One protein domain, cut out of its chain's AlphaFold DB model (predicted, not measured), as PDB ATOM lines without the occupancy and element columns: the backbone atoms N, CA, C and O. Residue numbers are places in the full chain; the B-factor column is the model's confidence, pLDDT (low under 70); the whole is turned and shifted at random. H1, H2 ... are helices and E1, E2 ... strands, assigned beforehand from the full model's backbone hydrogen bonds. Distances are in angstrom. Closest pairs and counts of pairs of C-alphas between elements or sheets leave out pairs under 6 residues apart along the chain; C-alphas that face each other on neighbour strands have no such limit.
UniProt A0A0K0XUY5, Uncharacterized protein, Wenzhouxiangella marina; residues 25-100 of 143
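AT A GLANCE: This is residues 25 to 100 of the 143 residues of an uncharacterized protein of Wenzhouxiangella marina (UniProt A0A0K0XUY5). A narrow, twisted ribbon of three long antiparallel strands, E2, E1 and E3, has one helix, H1, packed lengthwise on one of its faces, while the unnamed last stretch, residues 86 to 100, runs back over the other side of the sheet. The loop of the E1 and E2 hairpin reaches out beyond the sheet at one end. The printed part has 76 residues, with the elements in the order E1, E2, H1, E3 along the chain, and the sheet order is E2, E1, E3; the class is mixed, helices and strands. The whole is compact, with a radius of gyration of the C-alphas of 13.2 A, and its outline is flat, spanning 39 by 28 by 15 A.

HOW THE PARTS SIT: In the sheet E1, residues 30 to 38, is the inner strand, and E2, residues 46 to 54, and E3, residues 75 to 85, are the edge strands. E1 and E2 form a hairpin, antiparallel at 167 degrees between their directions, with N 35 and O 49 at 2.9 A, within hydrogen-bond range. E1 and E3 are antiparallel at 170 degrees, with N 36 and O 78 at 2.9 A and N 85 and O 30 at 2.8 A, within hydrogen-bond range. E3 bends by 51 degrees at residue 82. H1, residues 57 to 69, is on the sheet at a height over the sheet of 8.2 A, and together they make two layers, a helix on one face of a sheet. It runs along the strands, at 10 degrees to E1 on the local plane. It lies over E1, with 8 of its 13 C-alphas, and only just over E2, with 3. The closest C-alphas of H1 and E3 are those of Tyr 61 and Cys 82, 6.0 A apart; those of H1 and E2 are Tyr 54 and Cys 60, 5.6 A apart. E2, H1 and E3 form a split strand-helix-strand unit, two strands running the same way with E1 between them, and its crossover is right-handed. In H1 every O i to N i+4 pair is within hydrogen-bond range.

IN THESE COORDINATES: E1 begins at C-alpha 30, (154.117, 83.013, 86.879), and is 27.4 A long. E2 is 25.0 A long and H1, which begins at C-alpha 57, (157.935, 78.325, 80.728), is 18.3 A. E3 is 26.8 A long and ends at C-alpha 85, (151.022, 86.601, 84.010).

THE WHOLE: The two C-alphas farthest apart are those of Trp 42 and Ile 55, 39.7 A. The printed part has no cut. The links from E2 to H1 and from H1 to E3 are tight, and the link from E1 to E2 is short. The mean pLDDT of the printed part is 77.1, and residues 25 to 28, 42 and 87 to 100 are under 70.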
ATOM      1  N   GLN A  25     142.126  88.479  89.984       51.38
ATOM      2  CA  GLN A  25     143.508  88.954  90.032       51.38
ATOM      3  C   GLN A  25     144.434  87.771  90.311       51.38
ATOM      4  O   GLN A  25     144.218  87.020  91.263       51.38
ATOM      5  N   ALA A  26     145.489  87.628  89.507       54.31
ATOM      6  CA  ALA A  26     146.538  86.663  89.789       54.31
ATOM      7  C   ALA A  26     147.212  87.024  91.121       54.31
ATOM      8  O   ALA A  26     147.803  88.094  91.263       54.31
ATOM      9  N   THR A  27     147.137  86.130  92.106       61.09
ATOM     10  CA  THR A  27     147.762  86.323  93.426       61.09
ATOM     11  C   THR A  27     149.282  86.131  93.393       61.09
ATOM     12  O   THR A  27     149.973  86.528  94.330       61.09
ATOM     13  N   HIS A  28     149.817  85.566  92.304       66.50
ATOM     14  CA  HIS A  28     151.235  85.263  92.122       66.50
ATOM     15  C   HIS A  28     151.677  85.469  90.663       66.50
ATOM     16  O   HIS A  28     150.939  85.144  89.736       66.50
ATOM     17  N   ASN A  29     152.902  85.976  90.469       79.50
ATOM     18  CA  ASN A  29     153.543  86.040  89.152       79.50
ATOM     19  C   ASN A  29     153.922  84.625  88.695       79.50
ATOM     20  O   ASN A  29     154.518  83.877  89.471       79.50
ATOM     21  N   GLY A  30     153.673  84.287  87.434       86.69
ATOM     22  CA  GLY A  30     154.117  83.013  86.879       86.69
ATOM     23  C   GLY A  30     153.554  82.724  85.500       86.69
ATOM     24  O   GLY A  30     152.835  83.530  84.917       86.69
ATOM     25  N   TYR A  31     153.905  81.560  84.971       87.12
ATOM     26  CA  TYR A  31     153.342  81.033  83.740       87.12
ATOM     27  C   TYR A  31     152.062  80.262  84.035       87.12
ATOM     28  O   TYR A  31     152.045  79.393  84.910       87.12
ATOM     29  N   PHE A  32     151.021  80.571  83.274       87.69
ATOM     30  CA  PHE A  32     149.721  79.922  83.343       87.69
ATOM     31  C   PHE A  32     149.325  79.411  81.965       87.69
ATOM     32  O   PHE A  32     149.745  79.960  80.943       87.69
ATOM     33  N   ALA A  33     148.503  78.373  81.941       87.06
ATOM     34  CA  ALA A  33     147.877  77.864  80.730       87.06
ATOM     35  C   ALA A  33     146.496  77.305  81.063       87.06
ATOM     36  O   ALA A  33     146.188  77.015  82.221       87.06
ATOM     37  N   SER A  34     145.658  77.148  80.048       85.75
ATOM     38  CA  SER A  34     144.332  76.559  80.220       85.75
ATOM     39  C   SER A  34     143.822  75.916  78.935       85.75
ATOM     40  O   SER A  34     144.323  76.160  77.832       85.75
ATOM     41  N   ALA A  35     142.849  75.031  79.095       85.88
ATOM     42  CA  ALA A  35     142.191  74.329  78.009       85.88
ATOM     43  C   ALA A  35     140.719  74.092  78.349       85.88
ATOM     44  O   ALA A  35     140.357  73.947  79.521       85.88
ATOM     45  N   THR A  36     139.897  74.050  77.308       85.31
ATOM     46  CA  THR A  36     138.461  73.791  77.388       85.31
ATOM     47  C   THR A  36     138.108  72.646  76.453       85.31
ATOM     48  O   THR A  36     138.507  72.650  75.286       85.31
ATOM     49  N   TRP A  37     137.338  71.684  76.953       87.81
ATOM     50  CA  TRP A  37     136.839  70.555  76.175       87.81
ATOM     51  C   TRP A  37     135.316  70.515  76.182       87.81
ATOM     52  O   TRP A  37     134.699  70.826  77.204       87.81
ATOM     53  N   SER A  38     134.717  70.057  75.084       87.75
ATOM     54  CA  SER A  38     133.308  69.687  75.034       87.75
ATOM     55  C   SER A  38     133.118  68.204  75.345       87.75
ATOM     56  O   SER A  38     133.759  67.311  74.783       87.75
ATOM     57  N   MET A  39     132.212  67.935  76.282       85.00
ATOM     58  CA  MET A  39     131.925  66.601  76.810       85.00
ATOM     59  C   MET A  39     130.872  65.839  75.988       85.00
ATOM     60  O   MET A  39     130.483  64.727  76.347       85.00
ATOM     61  N   GLY A  40     130.419  66.422  74.873       78.19
ATOM     62  CA  GLY A  40     129.319  65.912  74.057       78.19
ATOM     63  C   GLY A  40     127.941  66.071  74.717       78.19
ATOM     64  O   GLY A  40     127.808  66.609  75.816       78.19
ATOM     65  N   GLY A  41     126.898  65.602  74.024       71.88
ATOM     66  CA  GLY A  41     125.503  65.694  74.470       71.88
ATOM     67  C   GLY A  41     124.788  66.982  74.049       71.88
ATOM     68  O   GLY A  41     125.386  67.886  73.471       71.88
ATOM     69  N   TRP A  42     123.476  67.038  74.301       60.34
ATOM     70  CA  TRP A  42     122.671  68.249  74.129       60.34
ATOM     71  C   TRP A  42     121.884  68.524  75.423       60.34
ATOM     72  O   TRP A  42     121.126  67.646  75.848       60.34
ATOM     73  N   PRO A  43     122.039  69.699  76.059       74.31
ATOM     74  CA  PRO A  43     122.981  70.764  75.700       74.31
ATOM     75  C   PRO A  43     124.441  70.311  75.845       74.31
ATOM     76  O   PRO A  43     124.746  69.447  76.671       74.31
ATOM     77  N   ILE A  44     125.327  70.879  75.022       77.00
ATOM     78  CA  ILE A  44     126.764  70.598  75.094       77.00
ATOM     79  C   ILE A  44     127.269  71.074  76.456       77.00
ATOM     80  O   ILE A  44     127.018  72.210  76.856       77.00
ATOM     81  N   GLN A  45     127.961  70.192  77.175       78.75
ATOM     82  CA  GLN A  45     128.628  70.533  78.428       78.75
ATOM     83  C   GLN A  45     130.104  70.794  78.164       78.75
ATOM     84  O   GLN A  45     130.747  70.040  77.432       78.75
ATOM     85  N   TYR A  46     130.639  71.834  78.794       79.75
ATOM     86  CA  TYR A  46     132.048  72.187  78.698       79.75
ATOM     87  C   TYR A  46     132.742  71.990  80.034       79.75
ATOM     88  O   TYR A  46     132.174  72.214  81.104       79.75
ATOM     89  N   MET A  47     134.006  71.606  79.953       81.38
ATOM     90  CA  MET A  47     134.912  71.574  81.082       81.38
ATOM     91  C   MET A  47     136.106  72.450  80.746       81.38
ATOM     92  O   MET A  47     136.759  72.228  79.731       81.38
ATOM     93  N   THR A  48     136.416  73.402  81.619       83.06
ATOM     94  CA  THR A  48     137.649  74.188  81.553       83.06
ATOM     95  C   THR A  48     138.570  73.750  82.680       83.06
ATOM     96  O   THR A  48     138.127  73.534  83.808       83.06
ATOM     97  N   GLN A  49     139.857  73.621  82.380       83.12
ATOM     98  CA  GLN A  49     140.894  73.430  83.385       83.12
ATOM     99  C   GLN A  49     142.045  74.397  83.134       83.12
ATOM    100  O   GLN A  49     142.427  74.664  81.991       83.12
ATOM    101  N   SER A  50     142.607  74.906  84.222       86.12
ATOM    102  CA  SER A  50     143.751  75.805  84.239       86.12
ATOM    103  C   SER A  50     144.896  75.192  85.040       86.12
ATOM    104  O   SER A  50     144.699  74.345  85.913       86.12
ATOM    105  N   ILE A  51     146.115  75.609  84.720       84.56
ATOM    106  CA  ILE A  51     147.331  75.222  85.429       84.56
ATOM    107  C   ILE A  51     148.207  76.453  85.671       84.56
ATOM    108  O   ILE A  51     148.162  77.427  84.916       84.56
ATOM    109  N   GLY A  52     149.045  76.378  86.702       84.88
ATOM    110  CA  GLY A  52     149.938  77.455  87.124       84.88
ATOM    111  C   GLY A  52     149.588  78.003  88.512       84.88
ATOM    112  O   GLY A  52     148.612  77.561  89.121       84.88
ATOM    113  N   PRO A  53     150.393  78.942  89.041       86.38
ATOM    114  CA  PRO A  53     151.583  79.538  88.421       86.38
ATOM    115  C   PRO A  53     152.788  78.583  88.381       86.38
ATOM    116  O   PRO A  53     153.128  77.960  89.383       86.38
ATOM    117  N   TYR A  54     153.505  78.545  87.255       87.62
ATOM    118  CA  TYR A  54     154.846  77.949  87.162       87.62
ATOM    119  C   TYR A  54     155.924  79.031  87.086       87.62
ATOM    120  O   TYR A  54     155.714  80.092  86.503       87.62
ATOM    121  N   ILE A  55     157.107  78.761  87.640       89.00
ATOM    122  CA  ILE A  55     158.231  79.713  87.603       89.00
ATOM    123  C   ILE A  55     158.838  79.783  86.198       89.00
ATOM    124  O   ILE A  55     159.204  80.863  85.732       89.00
ATOM    125  N   THR A  56     158.937  78.643  85.510       90.88
ATOM    126  CA  THR A  56     159.538  78.557  84.177       90.88
ATOM    127  C   THR A  56     158.500  78.225  83.111       90.88
ATOM    128  O   THR A  56     157.509  77.538  83.366       90.88
ATOM    129  N   TYR A  57     158.754  78.686  81.884       90.75
ATOM    130  CA  TYR A  57     157.935  78.325  80.728       90.75
ATOM    131  C   TYR A  57     157.960  76.812  80.463       90.75
ATOM    132  O   TYR A  57     156.936  76.241  80.111       90.75
ATOM    133  N   GLY A  58     159.110  76.152  80.652       92.69
ATOM    134  CA  GLY A  58     159.271  74.719  80.383       92.69
ATOM    135  C   GLY A  58     158.414  73.830  81.288       92.69
ATOM    136  O   GLY A  58     157.783  72.888  80.802       92.69
ATOM    137  N   ASP A  59     158.330  74.167  82.579       93.44
ATOM    138  CA  ASP A  59     157.476  73.448  83.532       93.44
ATOM    139  C   ASP A  59     155.997  73.623  83.178       93.44
ATOM    140  O   ASP A  59     155.250  72.643  83.116       93.44
ATOM    141  N   CYS A  60     155.595  74.857  82.847       93.12
ATOM    142  CA  CYS A  60     154.246  75.133  82.365       93.12
ATOM    143  C   CYS A  60     153.945  74.348  81.088       93.12
ATOM    144  O   CYS A  60     152.908  73.701  81.001       93.12
ATOM    145  N   TYR A  61     154.839  74.377  80.097       93.75
ATOM    146  CA  TYR A  61     154.612  73.745  78.800       93.75
ATOM    147  C   TYR A  61     154.441  72.231  78.940       93.75
ATOM    148  O   TYR A  61     153.573  71.632  78.303       93.75
ATOM    149  N   THR A  62     155.230  71.614  79.820       96.25
ATOM    150  CA  THR A  62     155.122  70.189  80.140       96.25
ATOM    151  C   THR A  62     153.764  69.870  80.758       96.25
ATOM    152  O   THR A  62     153.071  68.967  80.290       96.25
ATOM    153  N   ALA A  63     153.347  70.643  81.763       92.31
ATOM    154  CA  ALA A  63     152.055  70.464  82.414       92.31
ATOM    155  C   ALA A  63     150.875  70.762  81.472       92.31
ATOM    156  O   ALA A  63     149.882  70.044  81.489       92.31
ATOM    157  N   TRP A  64     150.995  71.761  80.597       92.62
ATOM    158  CA  TRP A  64     149.985  72.097  79.594       92.62
ATOM    159  C   TRP A  64     149.835  70.978  78.568       92.62
ATOM    160  O   TRP A  64     148.722  70.569  78.251       92.62
ATOM    161  N   THR A  65     150.955  70.417  78.110       93.38
ATOM    162  CA  THR A  65     150.943  69.261  77.210       93.38
ATOM    163  C   THR A  65     150.271  68.064  77.884       93.38
ATOM    164  O   THR A  65     149.458  67.389  77.263       93.38
ATOM    165  N   GLN A  66     150.547  67.802  79.163       94.31
ATOM    166  CA  GLN A  66     149.850  66.748  79.912       94.31
ATOM    167  C   GLN A  66     148.353  67.039  80.050       94.31
ATOM    168  O   GLN A  66     147.537  66.139  79.867       94.31
ATOM    169  N   LEU A  67     147.995  68.297  80.311       89.38
ATOM    170  CA  LEU A  67     146.620  68.753  80.443       89.38
ATOM    171  C   LEU A  67     145.817  68.487  79.163       89.38
ATOM    172  O   LEU A  67     144.810  67.787  79.228       89.38
ATOM    173  N   VAL A  68     146.268  68.977  78.002       89.31
ATOM    174  CA  VAL A  68     145.534  68.836  76.723       89.31
ATOM    175  C   VAL A  68     145.328  67.378  76.307       89.31
ATOM    176  O   VAL A  68     144.322  67.061  75.678       89.31
ATOM    177  N   HIS A  69     146.221  66.476  76.724       89.62
ATOM    178  CA  HIS A  69     146.112  65.036  76.469       89.62
ATOM    179  C   HIS A  69     145.396  64.255  77.586       89.62
ATOM    180  O   HIS A  69     145.176  63.055  77.439       89.62
ATOM    181  N   SER A  70     145.023  64.899  78.698       87.50
ATOM    182  CA  SER A  70     144.403  64.222  79.849       87.50
ATOM    183  C   SER A  70     142.944  63.816  79.622       87.50
ATOM    184  O   SER A  70     142.412  63.007  80.379       87.50
ATOM    185  N   GLN A  71     142.303  64.357  78.580       85.06
ATOM    186  CA  GLN A  71     140.882  64.167  78.278       85.06
ATOM    187  C   GLN A  71     140.666  63.618  76.859       85.06
ATOM    188  O   GLN A  71     140.009  64.264  76.043       85.06
ATOM    189  N   PRO A  72     141.210  62.437  76.521       81.31
ATOM    190  CA  PRO A  72     141.156  61.905  75.158       81.31
ATOM    191  C   PRO A  72     139.730  61.621  74.659       81.31
ATOM    192  O   PRO A  72     139.514  61.509  73.457       81.31
ATOM    193  N   GLN A  73     138.762  61.476  75.567       85.62
ATOM    194  CA  GLN A  73     137.358  61.226  75.247       85.62
ATOM    195  C   GLN A  73     136.546  62.493  74.925       85.62
ATOM    196  O   GLN A  73     135.401  62.370  74.495       85.62
ATOM    197  N   TYR A  74     137.101  63.686  75.154       86.00
ATOM    198  CA  TYR A  74     136.416  64.961  74.942       86.00
ATOM    199  C   TYR A  74     137.072  65.752  73.814       86.00
ATOM    200  O   TYR A  74     138.281  65.661  73.591       86.00
ATOM    201  N   TRP A  75     136.276  66.532  73.088       87.50
ATOM    202  CA  TRP A  75     136.790  67.343  71.991       87.50
ATOM    203  C   TRP A  75     137.417  68.620  72.545       87.50
ATOM    204  O   TRP A  75     136.780  69.341  73.306       87.50
ATOM    205  N   LEU A  76     138.678  68.887  72.202       86.50
ATOM    206  CA  LEU A  76     139.372  70.104  72.626       86.50
ATOM    207  C   LEU A  76     138.857  71.292  71.800       86.50
ATOM    208  O   LEU A  76     139.128  71.373  70.605       86.50
ATOM    209  N   GLU A  77     138.144  72.211  72.445       85.00
ATOM    210  CA  GLU A  77     137.523  73.376  71.796       85.00
ATOM    211  C   GLU A  77     138.488  74.557  71.709       85.00
ATOM    212  O   GLU A  77     138.601  75.230  70.686       85.00
ATOM    213  N   SER A  78     139.193  74.826  72.808       80.81
ATOM    214  CA  SER A  78     140.069  75.985  72.920       80.81
ATOM    215  C   SER A  78     141.206  75.719  73.888       80.81
ATOM    216  O   SER A  78     141.097  74.930  74.831       80.81
ATOM    217  N   THR A  79     142.318  76.405  73.660       83.56
ATOM    218  CA  THR A  79     143.443  76.398  74.576       83.56
ATOM    219  C   THR A  79     144.152  77.739  74.579       83.56
ATOM    220  O   THR A  79     144.344  78.369  73.539       83.56
ATOM    221  N   VAL A  80     144.572  78.156  75.768       84.06
ATOM    222  CA  VAL A  80     145.519  79.244  75.956       84.06
ATOM    223  C   VAL A  80     146.857  78.612  76.338       84.06
ATOM    224  O   VAL A  80     146.974  78.058  77.439       84.06
ATOM    225  N   PRO A  81     147.865  78.667  75.448       83.75
ATOM    226  CA  PRO A  81     149.203  78.179  75.745       83.75
ATOM    227  C   PRO A  81     149.836  78.909  76.933       83.75
ATOM    228  O   PRO A  81     149.376  79.968  77.371       83.75
ATOM    229  N   CYS A  82     150.952  78.359  77.413       87.06
ATOM    230  CA  CYS A  82     151.733  78.966  78.481       87.06
ATOM    231  C   CYS A  82     152.095  80.419  78.175       87.06
ATOM    232  O   CYS A  82     152.789  80.709  77.201       87.06
ATOM    233  N   HIS A  83     151.663  81.325  79.040       85.31
ATOM    234  CA  HIS A  83     151.979  82.744  78.968       85.31
ATOM    235  C   HIS A  83     152.290  83.268  80.365       85.31
ATOM    236  O   HIS A  83     151.789  82.754  81.367       85.31
ATOM    237  N   PHE A  84     153.167  84.266  80.432       84.69
ATOM    238  CA  PHE A  84     153.525  84.884  81.698       84.69
ATOM    239  C   PHE A  84     152.441  85.871  82.123       84.69
ATOM    240  O   PHE A  84     152.078  86.775  81.371       84.69
ATOM    241  N   VAL A  85     151.976  85.719  83.354       80.19
ATOM    242  CA  VAL A  85     151.022  86.601  84.010       80.19
ATOM    243  C   VAL A  85     151.723  87.213  85.208       80.19
ATOM    244  O   VAL A  85     152.241  86.506  86.077       80.19
ATOM    245  N   SER A  86     151.726  88.541  85.269       72.81
ATOM    246  CA  SER A  86     152.121  89.246  86.484       72.81
ATOM    247  C   SER A  86     150.910  89.497  87.386       72.81
ATOM    248  O   SER A  86     149.805  89.657  86.893       72.81
ATOM    249  N   THR A  87     151.112  89.659  88.692       64.62
ATOM    250  CA  THR A  87     150.121  90.157  89.662       64.62
ATOM    251  C   THR A  87     149.526  91.520  89.288       64.62
ATOM    252  O   THR A  87     148.497  91.916  89.823       64.62
ATOM    253  N   HIS A  88     150.176  92.259  88.382       57.84
ATOM    254  CA  HIS A  88     149.683  93.523  87.821       57.84
ATOM    255  C   HIS A  88     148.825  93.324  86.562       57.84
ATOM    256  O   HIS A  88     148.316  94.292  86.002       57.84
ATOM    257  N   MET A  89     148.694  92.084  86.093       56.00
ATOM    258  CA  MET A  89     147.895  91.688  84.944       56.00
ATOM    259  C   MET A  89     146.686  90.893  85.436       56.00
ATOM    260  O   MET A  89     146.785  90.043  86.319       56.00
ATOM    261  N   ALA A  90     145.523  91.184  84.862       55.34
ATOM    262  CA  ALA A  90     144.337  90.368  85.055       55.34
ATOM    263  C   ALA A  90     144.578  88.982  84.438       55.34
ATOM    264  O   ALA A  90     144.897  88.892  83.253       55.34
ATOM    265  N   TYR A  91     144.429  87.919  85.233       52.34
ATOM    266  CA  TYR A  91     144.374  86.556  84.717       52.34
ATOM    267  C   TYR A  91     142.917  86.161  84.603       52.34
ATOM    268  O   TYR A  91     142.228  85.958  85.597       52.34
ATOM    269  N   VAL A  92     142.436  86.070  83.376       55.28
ATOM    270  CA  VAL A  92     141.182  85.382  83.110       55.28
ATOM    271  C   VAL A  92     141.617  83.988  82.692       55.28
ATOM    272  O   VAL A  92     142.374  83.846  81.731       55.28
ATOM    273  N   GLU A  93     141.182  82.961  83.428       52.84
ATOM    274  CA  GLU A  93     141.148  81.602  82.869       52.84
ATOM    275  C   GLU A  93     140.430  81.648  81.516       52.84
ATOM    276  O   GLU A  93     139.752  82.635  81.246       52.84
ATOM    277  N   VAL A  94     140.526  80.629  80.655       47.75
ATOM    278  CA  VAL A  94     139.622  80.575  79.489       47.75
ATOM    279  C   VAL A  94     138.174  80.430  79.989       47.75
ATOM    280  O   VAL A  94     137.595  79.349  80.013       47.75
ATOM    281  N   ALA A  95     137.580  81.530  80.440       44.19
ATOM    282  CA  ALA A  95     136.171  81.758  80.329       44.19
ATOM    283  C   ALA A  95     135.918  81.789  78.834       44.19
ATOM    284  O   ALA A  95     136.691  82.382  78.072       44.19
ATOM    285  N   GLU A  96     134.872  81.078  78.442       40.75
ATOM    286  CA  GLU A  96     134.288  81.154  77.122       40.75
ATOM    287  C   GLU A  96     134.442  82.595  76.614       40.75
ATOM    288  O   GLU A  96     133.910  83.542  77.200       40.75
ATOM    289  N   LEU A  97     135.158  82.775  75.501       38.28
ATOM    290  CA  LEU A  97     134.710  83.784  74.559       38.28
ATOM    291  C   LEU A  97     133.383  83.223  74.056       38.28
ATOM    292  O   LEU A  97     133.305  82.655  72.971       38.28
ATOM    293  N   ALA A  98     132.346  83.344  74.890       38.47
ATOM    294  CA  ALA A  98     130.990  83.442  74.426       38.47
ATOM    295  C   ALA A  98     131.005  84.721  73.595       38.47
ATOM    296  O   ALA A  98     130.715  85.827  74.050       38.47
ATOM    297  N   ILE A  99     131.464  84.584  72.355       37.62
ATOM    298  CA  ILE A  99     130.877  85.349  71.288       37.62
ATOM    299  C   ILE A  99     129.426  84.894  71.385       37.62
ATOM    300  O   ILE A  99     129.110  83.782  70.969       37.62
ATOM    301  N   ASP A 100     128.594  85.678  72.076       36.16
ATOM    302  CA  ASP A 100     127.137  85.596  72.005       36.16
ATOM    303  C   ASP A 100     126.777  85.787  70.528       36.16
ATOM    304  O   ASP A 100     126.517  86.881  70.033       36.16
TER     305      ASP A 100